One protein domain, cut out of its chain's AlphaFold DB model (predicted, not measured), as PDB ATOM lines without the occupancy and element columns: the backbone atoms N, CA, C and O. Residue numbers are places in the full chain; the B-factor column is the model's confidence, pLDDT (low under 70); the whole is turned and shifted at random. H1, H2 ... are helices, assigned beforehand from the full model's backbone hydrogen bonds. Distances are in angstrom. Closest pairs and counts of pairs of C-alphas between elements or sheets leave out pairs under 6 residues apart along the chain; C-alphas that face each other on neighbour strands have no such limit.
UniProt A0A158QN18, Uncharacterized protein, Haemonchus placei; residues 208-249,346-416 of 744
ATOM      1  N   CYS A 208     -17.558  28.366   4.339       63.09
ATOM      2  CA  CYS A 208     -18.137  28.296   3.006       63.09
ATOM      3  C   CYS A 208     -17.285  27.448   2.049       63.09
ATOM      4  O   CYS A 208     -17.827  26.820   1.141       63.09
ATOM      5  N   GLN A 209     -15.957  27.405   2.223       63.72
ATOM      6  CA  GLN A 209     -15.066  26.588   1.397       63.72
ATOM      7  C   GLN A 209     -15.347  25.090   1.520       63.72
ATOM      8  O   GLN A 209     -15.335  24.389   0.504       63.72
ATOM      9  N   ARG A 210     -15.636  24.609   2.734       69.25
ATOM     10  CA  ARG A 210     -16.003  23.214   2.972       69.25
ATOM     11  C   ARG A 210     -17.329  22.904   2.289       69.25
ATOM     12  O   ARG A 210     -17.384  21.984   1.478       69.25
ATOM     13  N   LEU A 211     -18.352  23.731   2.510       69.62
ATOM     14  CA  LEU A 211     -19.661  23.581   1.864       69.62
ATOM     15  C   LEU A 211     -19.548  23.621   0.330       69.62
ATOM     16  O   LEU A 211     -20.103  22.784  -0.379       69.62
ATOM     17  N   LEU A 212     -18.761  24.554  -0.207       66.62
ATOM     18  CA  LEU A 212     -18.482  24.660  -1.636       66.62
ATOM     19  C   LEU A 212     -17.753  23.427  -2.163       66.62
ATOM     20  O   LEU A 212     -18.011  23.003  -3.294       66.62
ATOM     21  N   ALA A 213     -16.796  22.884  -1.414       70.88
ATOM     22  CA  ALA A 213     -16.120  21.645  -1.766       70.88
ATOM     23  C   ALA A 213     -17.109  20.475  -1.766       70.88
ATOM     24  O   ALA A 213     -17.091  19.684  -2.701       70.88
ATOM     25  N   GLU A 214     -18.027  20.393  -0.811       71.81
ATOM     26  CA  GLU A 214     -19.077  19.374  -0.817       71.81
ATOM     27  C   GLU A 214     -20.027  19.530  -2.011       71.81
ATOM     28  O   GLU A 214     -20.297  18.555  -2.712       71.81
ATOM     29  N   LEU A 215     -20.428  20.761  -2.342       73.31
ATOM     30  CA  LEU A 215     -21.261  21.058  -3.509       73.31
ATOM     31  C   LEU A 215     -20.581  20.683  -4.837       73.31
ATOM     32  O   LEU A 215     -21.259  20.283  -5.780       73.31
ATOM     33  N   TRP A 216     -19.252  20.817  -4.917       77.50
ATOM     34  CA  TRP A 216     -18.445  20.440  -6.088       77.50
ATOM     35  C   TRP A 216     -18.473  18.938  -6.360       77.50
ATOM     36  O   TRP A 216     -18.608  18.518  -7.509       77.50
ATOM     37  N   HIS A 217     -18.344  18.142  -5.300       77.50
ATOM     38  CA  HIS A 217     -18.380  16.686  -5.393       77.50
ATOM     39  C   HIS A 217     -19.818  16.161  -5.533       77.50
ATOM     40  O   HIS A 217     -20.017  15.058  -6.039       77.50
ATOM     41  N   GLY A 218     -20.823  16.954  -5.144       80.00
ATOM     42  CA  GLY A 218     -22.229  16.575  -5.224       80.00
ATOM     43  C   GLY A 218     -22.509  15.353  -4.352       80.00
ATOM     44  O   GLY A 218     -22.177  15.335  -3.168       80.00
ATOM     45  N   SER A 219     -23.085  14.312  -4.951       75.00
ATOM     46  CA  SER A 219     -23.378  13.047  -4.270       75.00
ATOM     47  C   SER A 219     -22.153  12.143  -4.076       75.00
ATOM     48  O   SER A 219     -22.288  11.082  -3.474       75.00
ATOM     49  N   LEU A 220     -20.960  12.509  -4.566       77.50
ATOM     50  CA  LEU A 220     -19.744  11.716  -4.357       77.50
ATOM     51  C   LEU A 220     -19.111  12.029  -2.994       77.50
ATOM     52  O   LEU A 220     -19.031  13.183  -2.566       77.50
ATOM     53  N   ARG A 221     -18.603  10.996  -2.314       74.31
ATOM     54  CA  ARG A 221     -17.876  11.167  -1.049       74.31
ATOM     55  C   ARG A 221     -16.451  11.668  -1.317       74.31
ATOM     56  O   ARG A 221     -15.743  11.128  -2.168       74.31
ATOM     57  N   VAL A 222     -16.008  12.679  -0.566       69.94
ATOM     58  CA  VAL A 222     -14.644  13.222  -0.680       69.94
ATOM     59  C   VAL A 222     -13.643  12.206  -0.120       69.94
ATOM     60  O   VAL A 222     -13.759  11.779   1.027       69.94
ATOM     61  N   ARG A 223     -12.661  11.796  -0.928       69.12
ATOM     62  CA  ARG A 223     -11.566  10.888  -0.542       69.12
ATOM     63  C   ARG A 223     -10.278  11.309  -1.258       69.12
ATOM     64  O   ARG A 223     -10.329  12.037  -2.247       69.12
ATOM     65  N   SER A 224      -9.116  10.861  -0.788       69.31
ATOM     66  CA  SER A 224      -7.867  11.084  -1.526       69.31
ATOM     67  C   SER A 224      -7.940  10.428  -2.911       69.31
ATOM     68  O   SER A 224      -8.466   9.323  -3.065       69.31
ATOM     69  N   GLY A 225      -7.448  11.128  -3.936       75.81
ATOM     70  CA  GLY A 225      -7.449  10.628  -5.313       75.81
ATOM     71  C   GLY A 225      -8.825  10.589  -5.997       75.81
ATOM     72  O   GLY A 225      -8.971   9.887  -6.995       75.81
ATOM     73  N   THR A 226      -9.831  11.328  -5.507       81.38
ATOM     74  CA  THR A 226     -11.155  11.434  -6.159       81.38
ATOM     75  C   THR A 226     -11.060  11.836  -7.625       81.38
ATOM     76  O   THR A 226     -11.722  11.218  -8.448       81.38
ATOM     77  N   ASN A 227     -10.211  12.808  -7.969       85.00
ATOM     78  CA  ASN A 227     -10.053  13.277  -9.351       85.00
ATOM     79  C   ASN A 227      -9.642  12.148 -10.307       85.00
ATOM     80  O   ASN A 227     -10.279  11.969 -11.339       85.00
ATOM     81  N   LEU A 228      -8.632  11.352  -9.938       85.88
ATOM     82  CA  LEU A 228      -8.153  10.239 -10.763       85.88
ATOM     83  C   LEU A 228      -9.221   9.150 -10.909       85.88
ATOM     84  O   LEU A 228      -9.420   8.609 -11.991       85.88
ATOM     85  N   ARG A 229      -9.953   8.865  -9.827       84.62
ATOM     86  CA  ARG A 229     -11.056   7.895  -9.839       84.62
ATOM     87  C   ARG A 229     -12.237   8.365 -10.690       84.62
ATOM     88  O   ARG A 229     -12.828   7.553 -11.389       84.62
ATOM     89  N   VAL A 230     -12.562   9.659 -10.657       87.50
ATOM     90  CA  VAL A 230     -13.593  10.268 -11.514       87.50
ATOM     91  C   VAL A 230     -13.175  10.203 -12.982       87.50
ATOM     92  O   VAL A 230     -13.985   9.819 -13.815       87.50
ATOM     93  N   LEU A 231     -11.914  10.512 -13.295       88.00
ATOM     94  CA  LEU A 231     -11.352  10.377 -14.643       88.00
ATOM     95  C   LEU A 231     -11.428   8.931 -15.149       88.00
ATOM     96  O   LEU A 231     -11.929   8.691 -16.245       88.00
ATOM     97  N   ALA A 232     -11.010   7.965 -14.329       86.94
ATOM     98  CA  ALA A 232     -11.107   6.545 -14.660       86.94
ATOM     99  C   ALA A 232     -12.564   6.100 -14.879       86.94
ATOM    100  O   ALA A 232     -12.840   5.347 -15.809       86.94
ATOM    101  N   ALA A 233     -13.503   6.605 -14.075       86.94
ATOM    102  CA  ALA A 233     -14.932   6.322 -14.207       86.94
ATOM    103  C   ALA A 233     -15.599   7.011 -15.415       86.94
ATOM    104  O   ALA A 233     -16.598   6.507 -15.919       86.94
ATOM    105  N   LEU A 234     -15.054   8.132 -15.903       88.00
ATOM    106  CA  LEU A 234     -15.498   8.773 -17.148       88.00
ATOM    107  C   LEU A 234     -15.021   8.011 -18.390       88.00
ATOM    108  O   LEU A 234     -15.759   7.923 -19.366       88.00
ATOM    109  N   ILE A 235     -13.809   7.451 -18.348       87.81
ATOM    110  CA  ILE A 235     -13.256   6.629 -19.437       87.81
ATOM    111  C   ILE A 235     -13.896   5.233 -19.437       87.81
ATOM    112  O   ILE A 235     -14.168   4.672 -20.493       87.81
ATOM    113  N   CYS A 236     -14.165   4.682 -18.251       88.00
ATOM    114  CA  CYS A 236     -14.768   3.369 -18.055       88.00
ATOM    115  C   CYS A 236     -16.056   3.498 -17.215       88.00
ATOM    116  O   CYS A 236     -15.994   3.421 -15.983       88.00
ATOM    117  N   PRO A 237     -17.235   3.654 -17.853       84.44
ATOM    118  CA  PRO A 237     -18.510   3.853 -17.157       84.44
ATOM    119  C   PRO A 237     -18.858   2.800 -16.086       84.44
ATOM    120  O   PRO A 237     -19.407   3.187 -15.054       84.44
ATOM    121  N   PRO A 238     -18.517   1.499 -16.234       86.12
ATOM    122  CA  PRO A 238     -18.716   0.516 -15.165       86.12
ATOM    123  C   PRO A 238     -17.984   0.851 -13.857       86.12
ATOM    124  O   PRO A 238     -18.492   0.557 -12.775       86.12
ATOM    125  N   ALA A 239     -16.826   1.518 -13.920       83.69
ATOM    126  CA  ALA A 239     -16.061   1.902 -12.732       83.69
ATOM    127  C   ALA A 239     -16.765   2.981 -11.886       83.69
ATOM    128  O   ALA A 239     -16.462   3.125 -10.700       83.69
ATOM    129  N   ALA A 240     -17.753   3.694 -12.444       82.00
ATOM    130  CA  ALA A 240     -18.571   4.646 -11.695       82.00
ATOM    131  C   ALA A 240     -19.436   3.962 -10.619       82.00
ATOM    132  O   ALA A 240     -19.725   4.571  -9.587       82.00
ATOM    133  N   LEU A 241     -19.811   2.692 -10.808       81.19
ATOM    134  CA  LEU A 241     -20.599   1.927  -9.834       81.19
ATOM    135  C   LEU A 241     -19.794   1.545  -8.581       81.19
ATOM    136  O   LEU A 241     -20.380   1.365  -7.516       81.19
ATOM    137  N   ALA A 242     -18.464   1.469  -8.700       78.62
ATOM    138  CA  ALA A 242     -17.540   1.141  -7.612       78.62
ATOM    139  C   ALA A 242     -17.125   2.365  -6.768       78.62
ATOM    140  O   ALA A 242     -16.341   2.245  -5.823       78.62
ATOM    141  N   LEU A 243     -17.617   3.563  -7.107       80.81
ATOM    142  CA  LEU A 243     -17.341   4.784  -6.353       80.81
ATOM    143  C   LEU A 243     -18.198   4.876  -5.085       80.81
ATOM    144  O   LEU A 243     -19.316   4.375  -5.017       80.81
ATOM    145  N   ALA A 244     -17.667   5.565  -4.073       76.06
ATOM    146  CA  ALA A 244     -18.385   5.826  -2.832       76.06
ATOM    147  C   ALA A 244     -19.344   7.016  -3.003       76.06
ATOM    148  O   ALA A 244     -18.905   8.146  -3.247       76.06
ATOM    149  N   TYR A 245     -20.638   6.767  -2.810       78.44
ATOM    150  CA  TYR A 245     -21.688   7.785  -2.845       78.44
ATOM    151  C   TYR A 245     -22.110   8.193  -1.422       78.44
ATOM    152  O   TYR A 245     -21.929   7.448  -0.454       78.44
ATOM    153  N   LYS A 246     -22.620   9.418  -1.280       73.38
ATOM    154  CA  LYS A 246     -23.339   9.883  -0.089       73.38
ATOM    155  C   LYS A 246     -24.766   9.328  -0.164       73.38
ATOM    156  O   LYS A 246     -25.426   9.505  -1.188       73.38
ATOM    157  N   VAL A 247     -25.211   8.635   0.882       61.31
ATOM    158  CA  VAL A 247     -26.592   8.138   0.987       61.31
ATOM    159  C   VAL A 247     -27.511   9.344   1.240       61.31
ATOM    160  O   VAL A 247     -27.125  10.218   2.020       61.31
ATOM    161  N   PRO A 248     -28.676   9.458   0.576       51.81
ATOM    162  CA  PRO A 248     -29.668  10.465   0.934       51.81
ATOM    163  C   PRO A 248     -30.163  10.190   2.359       51.81
ATOM    164  O   PRO A 248     -30.631   9.088   2.633       51.81
ATOM    165  N   HIS A 249     -30.054  11.167   3.259       41.78
ATOM    166  CA  HIS A 249     -30.678  11.073   4.578       41.78
ATOM    167  C   HIS A 249     -32.198  11.140   4.372       41.78
ATOM    168  O   HIS A 249     -32.707  12.161   3.911       41.78
ATOM    169  N   SER A 346     -29.965   1.755  -6.349       76.56
ATOM    170  CA  SER A 346     -30.013   1.096  -7.660       76.56
ATOM    171  C   SER A 346     -28.867   1.578  -8.555       76.56
ATOM    172  O   SER A 346     -28.520   2.765  -8.552       76.56
ATOM    173  N   ALA A 347     -28.275   0.673  -9.340       77.69
ATOM    174  CA  ALA A 347     -27.145   0.985 -10.215       77.69
ATOM    175  C   ALA A 347     -27.434   2.196 -11.122       77.69
ATOM    176  O   ALA A 347     -26.580   3.063 -11.296       77.69
ATOM    177  N   LEU A 348     -28.671   2.327 -11.611       81.69
ATOM    178  CA  LEU A 348     -29.100   3.461 -12.432       81.69
ATOM    179  C   LEU A 348     -29.161   4.776 -11.637       81.69
ATOM    180  O   LEU A 348     -28.780   5.825 -12.154       81.69
ATOM    181  N   ALA A 349     -29.571   4.726 -10.368       78.38
ATOM    182  CA  ALA A 349     -29.561   5.887  -9.482       78.38
ATOM    183  C   ALA A 349     -28.125   6.349  -9.180       78.38
ATOM    184  O   ALA A 349     -27.851   7.549  -9.220       78.38
ATOM    185  N   LYS A 350     -27.187   5.410  -8.979       80.31
ATOM    186  CA  LYS A 350     -25.752   5.709  -8.824       80.31
ATOM    187  C   LYS A 350     -25.165   6.345 -10.089       80.31
ATOM    188  O   LYS A 350     -24.502   7.377 -10.001       80.31
ATOM    189  N   MET A 351     -25.475   5.800 -11.267       81.81
ATOM    190  CA  MET A 351     -25.027   6.363 -12.551       81.81
ATOM    191  C   MET A 351     -25.592   7.764 -12.802       81.81
ATOM    192  O   MET A 351     -24.861   8.665 -13.216       81.81
ATOM    193  N   ARG A 352     -26.876   7.988 -12.503       80.75
ATOM    194  CA  ARG A 352     -27.499   9.314 -12.618       80.75
ATOM    195  C   ARG A 352     -26.863  10.316 -11.653       80.75
ATOM    196  O   ARG A 352     -26.544  11.432 -12.059       80.75
ATOM    197  N   ALA A 353     -26.628   9.910 -10.406       79.19
ATOM    198  CA  ALA A 353     -25.952  10.734  -9.410       79.19
ATOM    199  C   ALA A 353     -24.530  11.112  -9.859       79.19
ATOM    200  O   ALA A 353     -24.142  12.275  -9.738       79.19
ATOM    201  N   PHE A 354     -23.787  10.178 -10.464       85.81
ATOM    202  CA  PHE A 354     -22.451  10.427 -11.005       85.81
ATOM    203  C   PHE A 354     -22.444  11.507 -12.091       85.81
ATOM    204  O   PHE A 354     -21.754  12.515 -11.945       85.81
ATOM    205  N   TYR A 355     -23.239  11.352 -13.154       85.50
ATOM    206  CA  TYR A 355     -23.267  12.318 -14.264       85.50
ATOM    207  C   TYR A 355     -23.936  13.654 -13.907       85.50
ATOM    208  O   TYR A 355     -23.724  14.657 -14.589       85.50
ATOM    209  N   SER A 356     -24.713  13.700 -12.822       79.12
ATOM    210  CA  SER A 356     -25.280  14.952 -12.307       79.12
ATOM    211  C   SER A 356     -24.259  15.830 -11.567       79.12
ATOM    212  O   SER A 356     -24.453  17.045 -11.469       79.12
ATOM    213  N   ALA A 357     -23.165  15.246 -11.061       80.56
ATOM    214  CA  ALA A 357     -22.211  15.945 -10.208       80.56
ATOM    215  C   ALA A 357     -21.405  17.025 -10.973       80.56
ATOM    216  O   ALA A 357     -20.940  16.784 -12.086       80.56
ATOM    217  N   PRO A 358     -21.150  18.214 -10.388       80.81
ATOM    218  CA  PRO A 358     -20.388  19.269 -11.070       80.81
ATOM    219  C   PRO A 358     -18.966  18.853 -11.475       80.81
ATOM    220  O   PRO A 358     -18.494  19.235 -12.545       80.81
ATOM    221  N   ILE A 359     -18.301  18.044 -10.643       81.62
ATOM    222  CA  ILE A 359     -16.952  17.531 -10.909       81.62
ATOM    223  C   ILE A 359     -16.881  16.651 -12.166       81.62
ATOM    224  O   ILE A 359     -15.920  16.754 -12.927       81.62
ATOM    225  N   THR A 360     -17.888  15.808 -12.415       85.31
ATOM    226  CA  THR A 360     -17.907  14.907 -13.579       85.31
ATOM    227  C   THR A 360     -18.212  15.683 -14.852       85.31
ATOM    228  O   THR A 360     -17.546  15.469 -15.863       85.31
ATOM    229  N   LYS A 361     -19.126  16.662 -14.780       81.62
ATOM    230  CA  LYS A 361     -19.375  17.615 -15.868       81.62
ATOM    231  C   LYS A 361     -18.086  18.339 -16.259       81.62
ATOM    232  O   LYS A 361     -17.726  18.322 -17.429       81.62
ATOM    233  N   PHE A 362     -17.369  18.924 -15.296       82.75
ATOM    234  CA  PHE A 362     -16.113  19.634 -15.559       82.75
ATOM    235  C   PHE A 362     -15.095  18.764 -16.305       82.75
ATOM    236  O   PHE A 362     -14.651  19.138 -17.388       82.75
ATOM    237  N   TRP A 363     -14.776  17.578 -15.776       85.75
ATOM    238  CA  TRP A 363     -13.807  16.684 -16.412       85.75
ATOM    239  C   TRP A 363     -14.284  16.150 -17.766       85.75
ATOM    240  O   TRP A 363     -13.465  15.988 -18.665       85.75
ATOM    241  N   SER A 364     -15.589  15.948 -17.955       84.88
ATOM    242  CA  SER A 364     -16.166  15.591 -19.255       84.88
ATOM    243  C   SER A 364     -15.936  16.687 -20.302       84.88
ATOM    244  O   SER A 364     -15.469  16.384 -21.400       84.88
ATOM    245  N   TRP A 365     -16.160  17.961 -19.951       81.44
ATOM    246  CA  TRP A 365     -15.835  19.095 -20.825       81.44
ATOM    247  C   TRP A 365     -14.329  19.194 -21.101       81.44
ATOM    248  O   TRP A 365     -13.943  19.416 -22.246       81.44
ATOM    249  N   CYS A 366     -13.477  18.987 -20.091       82.88
ATOM    250  CA  CYS A 366     -12.021  19.009 -20.257       82.88
ATOM    251  C   CYS A 366     -11.515  17.902 -21.194       82.88
ATOM    252  O   CYS A 366     -10.700  18.182 -22.067       82.88
ATOM    253  N   ILE A 367     -12.006  16.668 -21.046       87.38
ATOM    254  CA  ILE A 367     -11.637  15.539 -21.914       87.38
ATOM    255  C   ILE A 367     -12.126  15.792 -23.343       87.38
ATOM    256  O   ILE A 367     -11.354  15.640 -24.285       87.38
ATOM    257  N   ALA A 368     -13.376  16.235 -23.516       85.88
ATOM    258  CA  ALA A 368     -13.917  16.562 -24.834       85.88
ATOM    259  C   ALA A 368     -13.119  17.681 -25.523       85.88
ATOM    260  O   ALA A 368     -12.832  17.592 -26.714       85.88
ATOM    261  N   PHE A 369     -12.715  18.711 -24.772       83.31
ATOM    262  CA  PHE A 369     -11.875  19.793 -25.280       83.31
ATOM    263  C   PHE A 369     -10.456  19.324 -25.625       83.31
ATOM    264  O   PHE A 369      -9.928  19.707 -26.663       83.31
ATOM    265  N   ALA A 370      -9.851  18.451 -24.815       85.88
ATOM    266  CA  ALA A 370      -8.545  17.868 -25.118       85.88
ATOM    267  C   ALA A 370      -8.583  17.009 -26.394       85.88
ATOM    268  O   ALA A 370      -7.708  17.145 -27.247       85.88
ATOM    269  N   ILE A 371      -9.619  16.178 -26.570       88.75
ATOM    270  CA  ILE A 371      -9.837  15.406 -27.805       88.75
ATOM    271  C   ILE A 371     -10.004  16.353 -28.996       88.75
ATOM    272  O   ILE A 371      -9.378  16.144 -30.031       88.75
ATOM    273  N   PHE A 372     -10.789  17.421 -28.844       85.75
ATOM    274  CA  PHE A 372     -10.922  18.446 -29.877       85.75
ATOM    275  C   PHE A 372      -9.574  19.088 -30.234       85.75
ATOM    276  O   PHE A 372      -9.271  19.196 -31.417       85.75
ATOM    277  N   LEU A 373      -8.741  19.463 -29.257       83.50
ATOM    278  CA  LEU A 373      -7.409  20.019 -29.519       83.50
ATOM    279  C   LEU A 373      -6.513  19.030 -30.271       83.50
ATOM    280  O   LEU A 373      -5.810  19.438 -31.193       83.50
ATOM    281  N   MET A 374      -6.565  17.741 -29.927       88.06
ATOM    282  CA  MET A 374      -5.813  16.698 -30.631       88.06
ATOM    283  C   MET A 374      -6.289  16.536 -32.081       88.06
ATOM    284  O   MET A 374      -5.469  16.555 -32.994       88.06
ATOM    285  N   LEU A 375      -7.604  16.440 -32.311       85.88
ATOM    286  CA  LEU A 375      -8.186  16.321 -33.655       85.88
ATOM    287  C   LEU A 375      -7.974  17.594 -34.488       85.88
ATOM    288  O   LEU A 375      -7.659  17.515 -35.668       85.88
ATOM    289  N   SER A 376      -8.098  18.771 -33.878       80.69
ATOM    290  CA  SER A 376      -7.858  20.054 -34.540       80.69
ATOM    291  C   SER A 376      -6.384  20.242 -34.887       80.69
ATOM    292  O   SER A 376      -6.086  20.754 -35.959       80.69
ATOM    293  N   SER A 377      -5.463  19.827 -34.014       86.94
ATOM    294  CA  SER A 377      -4.027  19.860 -34.315       86.94
ATOM    295  C   SER A 377      -3.689  18.878 -35.437       86.94
ATOM    296  O   SER A 377      -2.937  19.229 -36.335       86.94
ATOM    297  N   TYR A 378      -4.299  17.687 -35.439       86.44
ATOM    298  CA  TYR A 378      -4.167  16.710 -36.523       86.44
ATOM    299  C   TYR A 378      -4.620  17.282 -37.878       86.44
ATOM    300  O   TYR A 378      -3.881  17.177 -38.851       86.44
ATOM    301  N   VAL A 379      -5.780  17.947 -37.928       85.25
ATOM    302  CA  VAL A 379      -6.307  18.590 -39.151       85.25
ATOM    303  C   VAL A 379      -5.444  19.774 -39.613       85.25
ATOM    304  O   VAL A 379      -5.349  20.017 -40.809       85.25
ATOM    305  N   LEU A 380      -4.816  20.518 -38.692       81.81
ATOM    306  CA  LEU A 380      -3.992  21.689 -39.028       81.81
ATOM    307  C   LEU A 380      -2.546  21.350 -39.427       81.81
ATOM    308  O   LEU A 380      -1.951  22.102 -40.193       81.81
ATOM    309  N   LEU A 381      -1.958  20.282 -38.874       85.38
ATOM    310  CA  LEU A 381      -0.558  19.911 -39.129       85.38
ATOM    311  C   LEU A 381      -0.380  19.015 -40.362       85.38
ATOM    312  O   LEU A 381       0.727  18.940 -40.889       85.38
ATOM    313  N   ILE A 382      -1.426  18.311 -40.795       82.12
ATOM    314  CA  ILE A 382      -1.371  17.387 -41.933       82.12
ATOM    315  C   ILE A 382      -1.931  18.078 -43.177       82.12
ATOM    316  O   ILE A 382      -2.876  18.859 -43.090       82.12
ATOM    317  N   GLU A 383      -1.337  17.791 -44.337       77.50
ATOM    318  CA  GLU A 383      -1.793  18.316 -45.626       77.50
ATOM    319  C   GLU A 383      -3.287  18.034 -45.839       77.50
ATOM    320  O   GLU A 383      -3.746  16.894 -45.746       77.50
ATOM    321  N   THR A 384      -4.052  19.093 -46.106       74.44
ATOM    322  CA  THR A 384      -5.511  19.025 -46.228       74.44
ATOM    323  C   THR A 384      -5.906  18.502 -47.616       74.44
ATOM    324  O   THR A 384      -5.546  19.112 -48.628       74.44
ATOM    325  N   PRO A 385      -6.624  17.365 -47.714       76.81
ATOM    326  CA  PRO A 385      -7.089  16.841 -48.994       76.81
ATOM    327  C   PRO A 385      -8.227  17.700 -49.570       76.81
ATOM    328  O   PRO A 385      -8.947  18.385 -48.853       76.81
ATOM    329  N   VAL A 386      -8.432  17.625 -50.890       78.88
ATOM    330  CA  VAL A 386      -9.454  18.418 -51.612       78.88
ATOM    331  C   VAL A 386     -10.889  18.085 -51.167       78.88
ATOM    332  O   VAL A 386     -11.780  18.924 -51.276       78.88
ATOM    333  N   ASN A 387     -11.113  16.873 -50.650       81.69
ATOM    334  CA  ASN A 387     -12.397  16.449 -50.100       81.69
ATOM    335  C   ASN A 387     -12.316  16.378 -48.569       81.69
ATOM    336  O   ASN A 387     -11.377  15.765 -48.058       81.69
ATOM    337  N   PRO A 388     -13.313  16.913 -47.844       82.75
ATOM    338  CA  PRO A 388     -13.283  16.958 -46.389       82.75
ATOM    339  C   PRO A 388     -13.315  15.561 -45.772       82.75
ATOM    340  O   PRO A 388     -14.144  14.714 -46.125       82.75
ATOM    341  N   THR A 389     -12.420  15.321 -44.818       85.50
ATOM    342  CA  THR A 389     -12.343  14.050 -44.091       85.50
ATOM    343  C   THR A 389     -13.407  13.951 -42.991       85.50
ATOM    344  O   THR A 389     -13.883  14.950 -42.454       85.50
ATOM    345  N   ASN A 390     -13.766  12.729 -42.573       86.88
ATOM    346  CA  ASN A 390     -14.693  12.517 -41.446       86.88
ATOM    347  C   ASN A 390     -14.219  13.205 -40.146       86.88
ATOM    348  O   ASN A 390     -15.037  13.583 -39.309       86.88
ATOM    349  N   ILE A 391     -12.902  13.379 -39.985       86.06
ATOM    350  CA  ILE A 391     -12.293  14.059 -38.836       86.06
ATOM    351  C   ILE A 391     -12.542  15.573 -38.910       86.06
ATOM    352  O   ILE A 391     -12.891  16.173 -37.897       86.06
ATOM    353  N   GLU A 392     -12.452  16.178 -40.098       84.31
ATOM    354  CA  GLU A 392     -12.808  17.587 -40.321       84.31
ATOM    355  C   GLU A 392     -14.296  17.857 -40.072       84.31
ATOM    356  O   GLU A 392     -14.654  18.850 -39.440       84.31
ATOM    357  N   TYR A 393     -15.181  16.948 -40.493       88.56
ATOM    358  CA  TYR A 393     -16.606  17.063 -40.170       88.56
ATOM    359  C   TYR A 393     -16.861  17.002 -38.657       88.56
ATOM    360  O   TYR A 393     -17.702  17.740 -38.141       88.56
ATOM    361  N   ALA A 394     -16.113  16.169 -37.926       87.56
ATOM    362  CA  ALA A 394     -16.218  16.079 -36.473       87.56
ATOM    363  C   ALA A 394     -15.701  17.347 -35.762       87.56
ATOM    364  O   ALA A 394     -16.342  17.819 -34.817       87.56
ATOM    365  N   THR A 395     -14.585  17.933 -36.210       84.75
ATOM    366  CA  THR A 395     -14.061  19.189 -35.638       84.75
ATOM    367  C   THR A 395     -14.971  20.373 -35.957       84.75
ATOM    368  O   THR A 395     -15.248  21.181 -35.067       84.75
ATOM    369  N   LEU A 396     -15.524  20.440 -37.172       85.94
ATOM    370  CA  LEU A 396     -16.512  21.445 -37.564       85.94
ATOM    371  C   LEU A 396     -17.784  21.340 -36.710       85.94
ATOM    372  O   LEU A 396     -18.248  22.344 -36.169       85.94
ATOM    373  N   ALA A 397     -18.321  20.130 -36.526       88.88
ATOM    374  CA  ALA A 397     -19.495  19.902 -35.686       88.88
ATOM    375  C   ALA A 397     -19.257  20.339 -34.231       88.88
ATOM    376  O   ALA A 397     -20.128  20.972 -33.629       88.88
ATOM    377  N   TYR A 398     -18.068  20.075 -33.672       86.69
ATOM    378  CA  TYR A 398     -17.700  20.549 -32.334       86.69
ATOM    379  C   TYR A 398     -17.691  22.082 -32.249       86.69
ATOM    380  O   TYR A 398     -18.267  22.642 -31.315       86.69
ATOM    381  N   ILE A 399     -17.101  22.772 -33.233       86.44
ATOM    382  CA  ILE A 399     -17.084  24.244 -33.295       86.44
ATOM    383  C   ILE A 399     -18.512  24.799 -33.382       86.44
ATOM    384  O   ILE A 399     -18.842  25.758 -32.684       86.44
ATOM    385  N   VAL A 400     -19.393  24.183 -34.175       88.06
ATOM    386  CA  VAL A 400     -20.804  24.592 -34.286       88.06
ATOM    387  C   VAL A 400     -21.547  24.411 -32.958       88.06
ATOM    388  O   VAL A 400     -22.195  25.338 -32.481       88.06
ATOM    389  N   VAL A 401     -21.418  23.261 -32.291       88.38
ATOM    390  CA  VAL A 401     -22.062  23.035 -30.981       88.38
ATOM    391  C   VAL A 401     -21.519  23.999 -29.921       88.38
ATOM    392  O   VAL A 401     -22.283  24.562 -29.136       88.38
ATOM    393  N   TYR A 402     -20.207  24.227 -29.913       78.12
ATOM    394  CA  TYR A 402     -19.554  25.139 -28.979       78.12
ATOM    395  C   TYR A 402     -19.987  26.593 -29.198       78.12
ATOM    396  O   TYR A 402     -20.280  27.299 -28.233       78.12
ATOM    397  N   THR A 403     -20.077  27.038 -30.454       74.75
ATOM    398  CA  THR A 403     -20.551  28.387 -30.797       74.75
ATOM    399  C   THR A 403     -22.017  28.580 -30.429       74.75
ATOM    400  O   THR A 403     -22.339  29.604 -29.839       74.75
ATOM    401  N   VAL A 404     -22.889  27.592 -30.657       81.75
ATOM    402  CA  VAL A 404     -24.292  27.645 -30.208       81.75
ATOM    403  C   VAL A 404     -24.394  27.724 -28.680       81.75
ATOM    404  O   VAL A 404     -25.164  28.528 -28.157       81.75
ATOM    405  N   GLU A 405     -23.591  26.956 -27.940       76.12
ATOM    406  CA  GLU A 405     -23.562  27.012 -26.472       76.12
ATOM    407  C   GLU A 405     -23.034  28.359 -25.949       76.12
ATOM    408  O   GLU A 405     -23.512  28.863 -24.932       76.12
ATOM    409  N   HIS A 406     -22.074  28.977 -26.642       70.19
ATOM    410  CA  HIS A 406     -21.600  30.328 -26.321       70.19
ATOM    411  C   HIS A 406     -22.606  31.406 -26.675       70.19
ATOM    412  O   HIS A 406     -22.785  32.320 -25.884       70.19
ATOM    413  N   ILE A 407     -23.311  31.281 -27.797       71.69
ATOM    414  CA  ILE A 407     -24.419  32.171 -28.153       71.69
ATOM    415  C   ILE A 407     -25.520  32.072 -27.089       71.69
ATOM    416  O   ILE A 407     -25.997  33.100 -26.618       71.69
ATOM    417  N   ARG A 408     -25.861  30.863 -26.622       75.62
ATOM    418  CA  ARG A 408     -26.805  30.655 -25.510       75.62
ATOM    419  C   ARG A 408     -26.351  31.362 -24.228       75.62
ATOM    420  O   ARG A 408     -27.156  32.026 -23.593       75.62
ATOM    421  N   LYS A 409     -25.067  31.251 -23.867       66.00
ATOM    422  CA  LYS A 409     -24.480  31.941 -22.701       66.00
ATOM    423  C   LYS A 409     -24.395  33.459 -22.884       66.00
ATOM    424  O   LYS A 409     -24.498  34.189 -21.907       66.00
ATOM    425  N   LEU A 410     -24.202  33.919 -24.116       57.03
ATOM    426  CA  LEU A 410     -24.133  35.330 -24.480       57.03
ATOM    427  C   LEU A 410     -25.514  35.994 -24.397       57.03
ATOM    428  O   LEU A 410     -25.608  37.128 -23.947       57.03
ATOM    429  N   PHE A 411     -26.587  35.277 -24.746       60.06
ATOM    430  CA  PHE A 411     -27.960  35.742 -24.512       60.06
ATOM    431  C   PHE A 411     -28.296  35.915 -23.019       60.06
ATOM    432  O   PHE A 411     -29.177  36.704 -22.696       60.06
ATOM    433  N   ASP A 412     -27.563  35.250 -22.118       56.88
ATOM    434  CA  ASP A 412     -27.702  35.383 -20.660       56.88
ATOM    435  C   ASP A 412     -26.799  36.491 -20.050       56.88
ATOM    436  O   ASP A 412     -26.774  36.656 -18.827       56.88
ATOM    437  N   GLN A 413     -26.042  37.258 -20.851       43.75
ATOM    438  CA  GLN A 413     -25.135  38.313 -20.365       43.75
ATOM    439  C   GLN A 413     -25.387  39.674 -21.037       43.75
ATOM    440  O   GLN A 413     -25.173  39.860 -22.233       43.75
ATOM    441  N   GLU A 414     -25.774  40.674 -20.240       46.81
ATOM    442  CA  GLU A 414     -25.867  42.073 -20.669       46.81
ATOM    443  C   GLU A 414     -24.463  42.688 -20.826       46.81
ATOM    444  O   GLU A 414     -23.778  42.959 -19.841       46.81
ATOM    445  N   THR A 415     -24.027  42.883 -22.077       41.59
ATOM    446  CA  THR A 415     -23.327  44.065 -22.652       41.59
ATOM    447  C   THR A 415     -22.347  43.681 -23.780       41.59
ATOM    448  O   THR A 415     -21.588  42.722 -23.647       41.59
ATOM    449  N   PRO A 416     -22.275  44.467 -24.878       52.28
ATOM    450  CA  PRO A 416     -21.228  44.345 -25.893       52.28
ATOM    451  C   PRO A 416     -20.310  45.583 -25.974       52.28
ATOM    452  O   PRO A 416     -20.761  46.726 -25.928       52.28
TER     453      PRO A 416
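This is residues 208 to 249 and 346 to 416 of the 744 residues of an uncharacterized protein of Haemonchus placei (UniProt A0A158QN18). A long helix, H5, has a loose group of short helices near its first end, with H2, H3 and H4 in a row of contacts and H1 meeting H5 end to end. Near the other end of H5 a second long helix, H6, folds back and makes an open V with it, and residues 400 to 416 stick out free. The printed part has 113 residues with six named helices, in the order H1 to H6, and no named strand; the class is all helix. The whole is loose, with a radius of gyration of the C-alphas of 18.5 A, and spans 59 by 40 by 25 A.

The hub is H5, residues 358 to 381, which touches three other helices. With residues 372 to 379 alone it touches residues 391 to 398 of H6, residues 390 to 411, at a steep tilt of 47 degrees, opposite ways; the closest C-alphas are those of Ser 376 and Thr 395, 6.4 A apart. With residues 360 to 364 alone H5 touches H2, residues 226 to 235, at a steep tilt of 57 degrees, the same way; the C-alphas of Val 230 and Thr 360 come closest, at 6.7 A. H1, residues 208 to 217, and H5 touch only at their ends, with the C-alphas of Trp 216 and Pro 358 closest at 5.5 A. H2 and H3, residues 237 to 242, touch only at the corner, the C-alphas of Ala 233 and Ala 240 being closest at 4.7 A. H3 touches H4, residues 347 to 356, with the C-alphas of Leu 241 and Lys 350 closest at 6.5 A; their lines are only just about perpendicular, at 72 degrees. H4 and H5 are close but not clearly touching, with the C-alphas of Tyr 355 and Lys 361 closest at 6.8 A. H6 is apart from H1, H2, H3 and H4. Every O i to N i+4 pair is within hydrogen-bond range in H1, H2, H4, H5 and H6; in H3 0 of 2 are, beside 3 of 3 O i to N i+3 pairs.

H5 is 34.4 A long and starts at C-alpha 358, (-20.388, 19.269, -11.070). H6 is 31.7 A long and ends at C-alpha 411, (-27.960, 35.742, -24.512). H1 begins at C-alpha 208, (-18.137, 28.296, 3.006), and is 14.3 A long, as is H2; H4 measures 14.2 A and H3 10.0 A.

The two C-alphas farthest apart are those of His 249 and Val 386, 60.5 A. Residues 250 to 345 are not printed, and C-alphas 249 and 346 are 15.8 A apart across the cut. Of the links that are printed whole, none is long. The mean pLDDT of the printed part is 78.2; it is under 70 in residues 208 to 212, 222 to 224, 247 to 249 and 409 to 416.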